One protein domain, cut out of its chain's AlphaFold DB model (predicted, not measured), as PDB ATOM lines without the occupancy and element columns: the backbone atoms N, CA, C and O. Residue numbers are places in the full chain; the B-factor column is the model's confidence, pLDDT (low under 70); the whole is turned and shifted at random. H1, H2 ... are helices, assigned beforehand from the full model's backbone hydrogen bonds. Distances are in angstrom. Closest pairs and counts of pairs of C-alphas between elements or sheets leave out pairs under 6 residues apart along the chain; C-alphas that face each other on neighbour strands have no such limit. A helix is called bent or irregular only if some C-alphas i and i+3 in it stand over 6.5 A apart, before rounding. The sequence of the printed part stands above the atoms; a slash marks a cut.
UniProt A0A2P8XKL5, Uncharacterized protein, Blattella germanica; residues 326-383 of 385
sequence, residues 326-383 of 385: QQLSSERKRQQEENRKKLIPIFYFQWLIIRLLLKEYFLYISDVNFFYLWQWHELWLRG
ATOM      1  N   GLN A 326      47.912 -46.989 -21.355       78.75
ATOM      2  CA  GLN A 326      46.641 -47.431 -20.766       78.75
ATOM      3  C   GLN A 326      46.387 -46.796 -19.384       78.75
ATOM      4  O   GLN A 326      45.255 -46.459 -19.041       78.75
ATOM      5  N   GLN A 327      47.438 -46.585 -18.587       83.81
ATOM      6  CA  GLN A 327      47.359 -45.870 -17.308       83.81
ATOM      7  C   GLN A 327      47.020 -44.387 -17.520       83.81
ATOM      8  O   GLN A 327      46.169 -43.842 -16.825       83.81
ATOM      9  N   LEU A 328      47.622 -43.742 -18.523       88.06
ATOM     10  CA  LEU A 328      47.333 -42.348 -18.867       88.06
ATOM     11  C   LEU A 328      45.941 -42.155 -19.496       88.06
ATOM     12  O   LEU A 328      45.319 -41.120 -19.257       88.06
ATOM     13  N   SER A 329      45.432 -43.117 -20.276       87.38
ATOM     14  CA  SER A 329      44.076 -43.043 -20.841       87.38
ATOM     15  C   SER A 329      42.995 -43.298 -19.784       87.38
ATOM     16  O   SER A 329      42.046 -42.520 -19.693       87.38
ATOM     17  N   SER A 330      43.170 -44.307 -18.923       86.69
ATOM     18  CA  SER A 330      42.250 -44.575 -17.806       86.69
ATOM     19  C   SER A 330      42.220 -43.430 -16.791       86.69
ATOM     20  O   SER A 330      41.135 -43.000 -16.404       86.69
ATOM     21  N   GLU A 331      43.371 -42.849 -16.431       90.19
ATOM     22  CA  GLU A 331      43.422 -41.658 -15.570       90.19
ATOM     23  C   GLU A 331      42.767 -40.435 -16.237       90.19
ATOM     24  O   GLU A 331      42.068 -39.677 -15.565       90.19
ATOM     25  N   ARG A 332      42.897 -40.262 -17.564       89.94
ATOM     26  CA  ARG A 332      42.180 -39.203 -18.299       89.94
ATOM     27  C   ARG A 332      40.661 -39.398 -18.241       89.94
ATOM     28  O   ARG A 332      39.970 -38.454 -17.860       89.94
ATOM     29  N   LYS A 333      40.149 -40.603 -18.540       90.19
ATOM     30  CA  LYS A 333      38.704 -40.910 -18.476       90.19
ATOM     31  C   LYS A 333      38.175 -40.729 -17.044       90.19
ATOM     32  O   LYS A 333      37.132 -40.110 -16.848       90.19
ATOM     33  N   ARG A 334      38.958 -41.123 -16.028       93.44
ATOM     34  CA  ARG A 334      38.666 -40.889 -14.599       93.44
ATOM     35  C   ARG A 334      38.578 -39.397 -14.242       93.44
ATOM     36  O   ARG A 334      37.665 -39.000 -13.522       93.44
ATOM     37  N   GLN A 335      39.488 -38.565 -14.753       92.25
ATOM     38  CA  GLN A 335      39.474 -37.110 -14.537       92.25
ATOM     39  C   GLN A 335      38.323 -36.409 -15.275       92.25
ATOM     40  O   GLN A 335      37.713 -35.499 -14.714       92.25
ATOM     41  N   GLN A 336      38.001 -36.827 -16.504       88.56
ATOM     42  CA  GLN A 336      36.836 -36.328 -17.245       88.56
ATOM     43  C   GLN A 336      35.540 -36.616 -16.475       88.56
ATOM     44  O   GLN A 336      34.743 -35.706 -16.260       88.56
ATOM     45  N   GLU A 337      35.383 -37.840 -15.976       91.81
ATOM     46  CA  GLU A 337      34.213 -38.270 -15.207       91.81
ATOM     47  C   GLU A 337      34.083 -37.546 -13.854       91.81
ATOM     48  O   GLU A 337      33.015 -37.051 -13.486       91.81
ATOM     49  N   GLU A 338      35.194 -37.378 -13.131       93.38
ATOM     50  CA  GLU A 338      35.240 -36.518 -11.944       93.38
ATOM     51  C   GLU A 338      34.809 -35.071 -12.240       93.38
ATOM     52  O   GLU A 338      34.218 -34.415 -11.381       93.38
ATOM     53  N   ASN A 339      35.124 -34.550 -13.427       90.88
ATOM     54  CA  ASN A 339      34.784 -33.185 -13.813       90.88
ATOM     55  C   ASN A 339      33.322 -33.061 -14.268       90.88
ATOM     56  O   ASN A 339      32.667 -32.112 -13.835       90.88
ATOM     57  N   ARG A 340      32.764 -34.039 -15.007       90.88
ATOM     58  CA  ARG A 340      31.311 -34.131 -15.275       90.88
ATOM     59  C   ARG A 340      30.526 -34.082 -13.953       90.88
ATOM     60  O   ARG A 340      29.677 -33.208 -13.767       90.88
ATOM     61  N   LYS A 341      30.916 -34.895 -12.963       92.31
ATOM     62  CA  LYS A 341      30.324 -34.908 -11.606       92.31
ATOM     63  C   LYS A 341      30.415 -33.576 -10.846       92.31
ATOM     64  O   LYS A 341      29.500 -33.250 -10.095       92.31
ATOM     65  N   LYS A 342      31.476 -32.783 -11.039       90.06
ATOM     66  CA  LYS A 342      31.627 -31.441 -10.427       90.06
ATOM     67  C   LYS A 342      30.811 -30.360 -11.146       90.06
ATOM     68  O   LYS A 342      30.453 -29.365 -10.518       90.06
ATOM     69  N   LEU A 343      30.504 -30.546 -12.431       87.62
ATOM     70  CA  LEU A 343      29.704 -29.613 -13.230       87.62
ATOM     71  C   LEU A 343      28.194 -29.768 -12.996       87.62
ATOM     72  O   LEU A 343      27.493 -28.758 -12.984       87.62
ATOM     73  N   ILE A 344      27.696 -30.987 -12.743       87.56
ATOM     74  CA  ILE A 344      26.261 -31.259 -12.509       87.56
ATOM     75  C   ILE A 344      25.636 -30.314 -11.453       87.56
ATOM     76  O   ILE A 344      24.628 -29.677 -11.770       87.56
ATOM     77  N   PRO A 345      26.216 -30.113 -10.247       91.19
ATOM     78  CA  PRO A 345      25.681 -29.150  -9.282       91.19
ATOM     79  C   PRO A 345      25.668 -27.706  -9.796       91.19
ATOM     80  O   PRO A 345      24.734 -26.970  -9.498       91.19
ATOM     81  N   ILE A 346      26.677 -27.291 -10.569       90.19
ATOM     82  CA  ILE A 346      26.792 -25.920 -11.091       90.19
ATOM     83  C   ILE A 346      25.679 -25.656 -12.110       90.19
ATOM     84  O   ILE A 346      24.965 -24.660 -11.986       90.19
ATOM     85  N   PHE A 347      25.472 -26.580 -13.056       86.50
ATOM     86  CA  PHE A 347      24.357 -26.511 -13.999       86.50
ATOM     87  C   PHE A 347      23.003 -26.536 -13.277       86.50
ATOM     88  O   PHE A 347      22.146 -25.706 -13.577       86.50
ATOM     89  N   TYR A 348      22.826 -27.402 -12.274       86.12
ATOM     90  CA  TYR A 348      21.580 -27.481 -11.506       86.12
ATOM     91  C   TYR A 348      21.289 -26.201 -10.702       86.12
ATOM     92  O   TYR A 348      20.158 -25.714 -10.713       86.12
ATOM     93  N   PHE A 349      22.294 -25.598 -10.055       91.00
ATOM     94  CA  PHE A 349      22.142 -24.308  -9.371       91.00
ATOM     95  C   PHE A 349      21.825 -23.172 -10.348       91.00
ATOM     96  O   PHE A 349      20.939 -22.362 -10.072       91.00
ATOM     97  N   GLN A 350      22.509 -23.106 -11.492       86.75
ATOM     98  CA  GLN A 350      22.274 -22.061 -12.486       86.75
ATOM     99  C   GLN A 350      20.886 -22.197 -13.129       86.75
ATOM    100  O   GLN A 350      20.172 -21.201 -13.257       86.75
ATOM    101  N   TRP A 351      20.452 -23.424 -13.430       87.00
ATOM    102  CA  TRP A 351      19.085 -23.731 -13.849       87.00
ATOM    103  C   TRP A 351      18.050 -23.338 -12.791       87.00
ATOM    104  O   TRP A 351      17.058 -22.691 -13.115       87.00
ATOM    105  N   LEU A 352      18.287 -23.665 -11.516       87.38
ATOM    106  CA  LEU A 352      17.377 -23.324 -10.421       87.38
ATOM    107  C   LEU A 352      17.227 -21.802 -10.259       87.38
ATOM    108  O   LEU A 352      16.110 -21.320 -10.083       87.38
ATOM    109  N   ILE A 353      18.321 -21.042 -10.380       86.81
ATOM    110  CA  ILE A 353      18.298 -19.571 -10.364       86.81
ATOM    111  C   ILE A 353      17.502 -19.030 -11.559       86.81
ATOM    112  O   ILE A 353      16.614 -18.201 -11.365       86.81
ATOM    113  N   ILE A 354      17.748 -19.531 -12.775       83.94
ATOM    114  CA  ILE A 354      16.988 -19.145 -13.977       83.94
ATOM    115  C   ILE A 354      15.496 -19.460 -13.798       83.94
ATOM    116  O   ILE A 354      14.653 -18.617 -14.087       83.94
ATOM    117  N   ARG A 355      15.150 -20.629 -13.248       82.88
ATOM    118  CA  ARG A 355      13.766 -21.049 -12.977       82.88
ATOM    119  C   ARG A 355      13.068 -20.164 -11.938       82.88
ATOM    120  O   ARG A 355      11.865 -19.943 -12.054       82.88
ATOM    121  N   LEU A 356      13.792 -19.666 -10.935       82.75
ATOM    122  CA  LEU A 356      13.259 -18.728  -9.939       82.75
ATOM    123  C   LEU A 356      13.048 -17.331 -10.539       82.75
ATOM    124  O   LEU A 356      11.949 -16.797 -10.426       82.75
ATOM    125  N   LEU A 357      14.040 -16.793 -11.256       79.75
ATOM    126  CA  LEU A 357      13.931 -15.500 -11.947       79.75
ATOM    127  C   LEU A 357      12.820 -15.506 -13.009       79.75
ATOM    128  O   LEU A 357      12.065 -14.543 -13.121       79.75
ATOM    129  N   LEU A 358      12.669 -16.609 -13.752       74.25
ATOM    130  CA  LEU A 358      11.564 -16.781 -14.694       74.25
ATOM    131  C   LEU A 358      10.214 -16.832 -13.979       74.25
ATOM    132  O   LEU A 358       9.289 -16.193 -14.460       74.25
ATOM    133  N   LYS A 359      10.078 -17.514 -12.832       70.81
ATOM    134  CA  LYS A 359       8.831 -17.486 -12.040       70.81
ATOM    135  C   LYS A 359       8.466 -16.079 -11.563       70.81
ATOM    136  O   LYS A 359       7.287 -15.740 -11.553       70.81
ATOM    137  N   GLU A 360       9.457 -15.278 -11.186       63.28
ATOM    138  CA  GLU A 360       9.264 -13.894 -10.744       63.28
ATOM    139  C   GLU A 360       8.843 -12.978 -11.915       63.28
ATOM    140  O   GLU A 360       7.953 -12.148 -11.755       63.28
ATOM    141  N   TYR A 361       9.374 -13.214 -13.124       59.81
ATOM    142  CA  TYR A 361       8.915 -12.578 -14.372       59.81
ATOM    143  C   TYR A 361       7.552 -13.092 -14.883       59.81
ATOM    144  O   TYR A 361       6.806 -12.340 -15.510       59.81
ATOM    145  N   PHE A 362       7.202 -14.360 -14.637       52.50
ATOM    146  CA  PHE A 362       5.982 -14.990 -15.167       52.50
ATOM    147  C   PHE A 362       4.684 -14.488 -14.521       52.50
ATOM    148  O   PHE A 362       3.609 -14.744 -15.051       52.50
ATOM    149  N   LEU A 363       4.763 -13.701 -13.444       52.66
ATOM    150  CA  LEU A 363       3.620 -12.960 -12.893       52.66
ATOM    151  C   LEU A 363       3.155 -11.784 -13.785       52.66
ATOM    152  O   LEU A 363       2.302 -11.006 -13.361       52.66
ATOM    153  N   TYR A 364       3.707 -11.630 -14.999       52.22
ATOM    154  CA  TYR A 364       3.454 -10.480 -15.876       52.22
ATOM    155  C   TYR A 364       3.190 -10.807 -17.365       52.22
ATOM    156  O   TYR A 364       3.019  -9.885 -18.160       52.22
ATOM    157  N   ILE A 365       3.161 -12.082 -17.786       54.88
ATOM    158  CA  ILE A 365       2.960 -12.472 -19.201       54.88
ATOM    159  C   ILE A 365       1.966 -13.640 -19.302       54.88
ATOM    160  O   ILE A 365       2.050 -14.593 -18.534       54.88
ATOM    161  N   SER A 366       1.028 -13.559 -20.251       51.84
ATOM    162  CA  SER A 366      -0.094 -14.494 -20.417       51.84
ATOM    163  C   SER A 366       0.268 -15.837 -21.079       51.84
ATOM    164  O   SER A 366       1.268 -15.980 -21.786       51.84
ATOM    165  N   ASP A 367      -0.579 -16.840 -20.839       58.59
ATOM    166  CA  ASP A 367      -0.218 -18.264 -20.727       58.59
ATOM    167  C   ASP A 367       0.314 -18.980 -21.985       58.59
ATOM    168  O   ASP A 367       0.906 -20.055 -21.878       58.59
ATOM    169  N   VAL A 368       0.129 -18.429 -23.190       56.16
ATOM    170  CA  VAL A 368       0.290 -19.186 -24.453       56.16
ATOM    171  C   VAL A 368       1.731 -19.661 -24.704       56.16
ATOM    172  O   VAL A 368       1.942 -20.768 -25.199       56.16
ATOM    173  N   ASN A 369       2.742 -18.872 -24.323       56.59
ATOM    174  CA  ASN A 369       4.154 -19.236 -24.523       56.59
ATOM    175  C   ASN A 369       4.686 -20.265 -23.505       56.59
ATOM    176  O   ASN A 369       5.764 -20.826 -23.714       56.59
ATOM    177  N   PHE A 370       3.966 -20.525 -22.407       56.75
ATOM    178  CA  PHE A 370       4.452 -21.396 -21.331       56.75
ATOM    179  C   PHE A 370       4.559 -22.864 -21.764       56.75
ATOM    180  O   PHE A 370       5.553 -23.528 -21.463       56.75
ATOM    181  N   PHE A 371       3.566 -23.359 -22.512       57.31
ATOM    182  CA  PHE A 371       3.478 -24.771 -22.899       57.31
ATOM    183  C   PHE A 371       4.682 -25.215 -23.743       57.31
ATOM    184  O   PHE A 371       5.336 -26.200 -23.411       57.31
ATOM    185  N   TYR A 372       5.038 -24.441 -24.773       58.50
ATOM    186  CA  TYR A 372       6.165 -24.753 -25.659       58.50
ATOM    187  C   TYR A 372       7.522 -24.700 -24.945       58.50
ATOM    188  O   TYR A 372       8.359 -25.570 -25.172       58.50
ATOM    189  N   LEU A 373       7.737 -23.724 -24.054       61.22
ATOM    190  CA  LEU A 373       8.974 -23.616 -23.269       61.22
ATOM    191  C   LEU A 373       9.133 -24.763 -22.261       61.22
ATOM    192  O   LEU A 373      10.237 -25.281 -22.094       61.22
ATOM    193  N   TRP A 374       8.044 -25.199 -21.618       64.88
ATOM    194  CA  TRP A 374       8.081 -26.371 -20.740       64.88
ATOM    195  C   TRP A 374       8.273 -27.678 -21.527       64.88
ATOM    196  O   TRP A 374       9.079 -28.515 -21.127       64.88
ATOM    197  N   GLN A 375       7.613 -27.828 -22.680       63.09
ATOM    198  CA  GLN A 375       7.739 -29.011 -23.535       63.09
ATOM    199  C   GLN A 375       9.157 -29.163 -24.113       63.09
ATOM    200  O   GLN A 375       9.707 -30.261 -24.087       63.09
ATOM    201  N   TRP A 376       9.794 -28.069 -24.549       62.47
ATOM    202  CA  TRP A 376      11.212 -28.068 -24.942       62.47
ATOM    203  C   TRP A 376      12.146 -28.437 -23.786       62.47
ATOM    204  O   TRP A 376      13.131 -29.140 -23.990       62.47
ATOM    205  N   HIS A 377      11.834 -27.998 -22.567       64.44
ATOM    206  CA  HIS A 377      12.632 -28.324 -21.389       64.44
ATOM    207  C   HIS A 377      12.516 -29.805 -20.975       64.44
ATOM    208  O   HIS A 377      13.524 -30.421 -20.637       64.44
ATOM    209  N   GLU A 378      11.320 -30.399 -21.039       61.97
ATOM    210  CA  GLU A 378      11.131 -31.846 -20.846       61.97
ATOM    211  C   GLU A 378      11.850 -32.669 -21.924       61.97
ATOM    212  O   GLU A 378      12.447 -33.694 -21.608       61.97
ATOM    213  N   LEU A 379      11.836 -32.221 -23.185       63.56
ATOM    214  CA  LEU A 379      12.580 -32.875 -24.266       63.56
ATOM    215  C   LEU A 379      14.098 -32.781 -24.054       63.56
ATOM    216  O   LEU A 379      14.787 -33.779 -24.223       63.56
ATOM    217  N   TRP A 380      14.613 -31.630 -23.607       64.19
ATOM    218  CA  TRP A 380      16.036 -31.466 -23.285       64.19
ATOM    219  C   TRP A 380      16.478 -32.337 -22.096       64.19
ATOM    220  O   TRP A 380      17.539 -32.950 -22.147       64.19
ATOM    221  N   LEU A 381      15.644 -32.475 -21.056       54.91
ATOM    222  CA  LEU A 381      15.917 -33.386 -19.934       54.91
ATOM    223  C   LEU A 381      15.833 -34.876 -20.301       54.91
ATOM    224  O   LEU A 381      16.450 -35.693 -19.625       54.91
ATOM    225  N   ARG A 382      15.072 -35.238 -21.340       55.44
ATOM    226  CA  ARG A 382      14.971 -36.616 -21.859       55.44
ATOM    227  C   ARG A 382      15.992 -36.937 -22.953       55.44
ATOM    228  O   ARG A 382      16.049 -38.083 -23.384       55.44
ATOM    229  N   GLY A 383      16.739 -35.936 -23.419       48.38
ATOM    230  CA  GLY A 383      17.691 -36.025 -24.528       48.38
ATOM    231  C   GLY A 383      19.159 -35.880 -24.124       48.38
ATOM    232  O   GLY A 383      19.987 -35.669 -25.003       48.38
TER     233      GLY A 383
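Overview. This is residues 326 to 383 of the 385 residues of an uncharacterized protein of Blattella germanica (UniProt A0A2P8XKL5). One long helix, H1, makes the length of the model, and after a turn at its far end a much shorter helix, H2, folds back beside the later part of H1 with an open space between them, as a lopsided U. The printed part has 58 residues with two named helices, H1 then H2, and no named strand; the class is all helix. It is extended, with a radius of gyration of the C-alphas of 17.7 A and spans of 57 by 20 by 8 A.

Along the chain. H1, residues 326 to 364, begins at C-alpha 326 (46.641, -47.431, -20.766) and measures 57.0 A from first to last C-alpha. It is neither bent nor irregular, but only just: C-alphas 342 and 345 are 6.5 A apart. H2, residues 368 to 382, measures 22.9 A and ends at C-alpha 382 (14.971, -36.616, -21.859). It is only just irregular, with C-alphas 368 and 371 6.6 A apart.

Arrangement. H1 and H2 are apart, with no C-alpha of the one within 8 A of the other. A tight link of 3 residues joins them. O i to N i+4 pairs are within hydrogen-bond range in 31 of 35 for H1 and 9 of 11 for H2.

Size, cuts and confidence. The two farthest C-alphas, of Gln 326 and Ser 366, are 57.2 A apart. The printed part has no cut. Mean pLDDT of the printed part is 75.1; residues 360 to 383 are under 70.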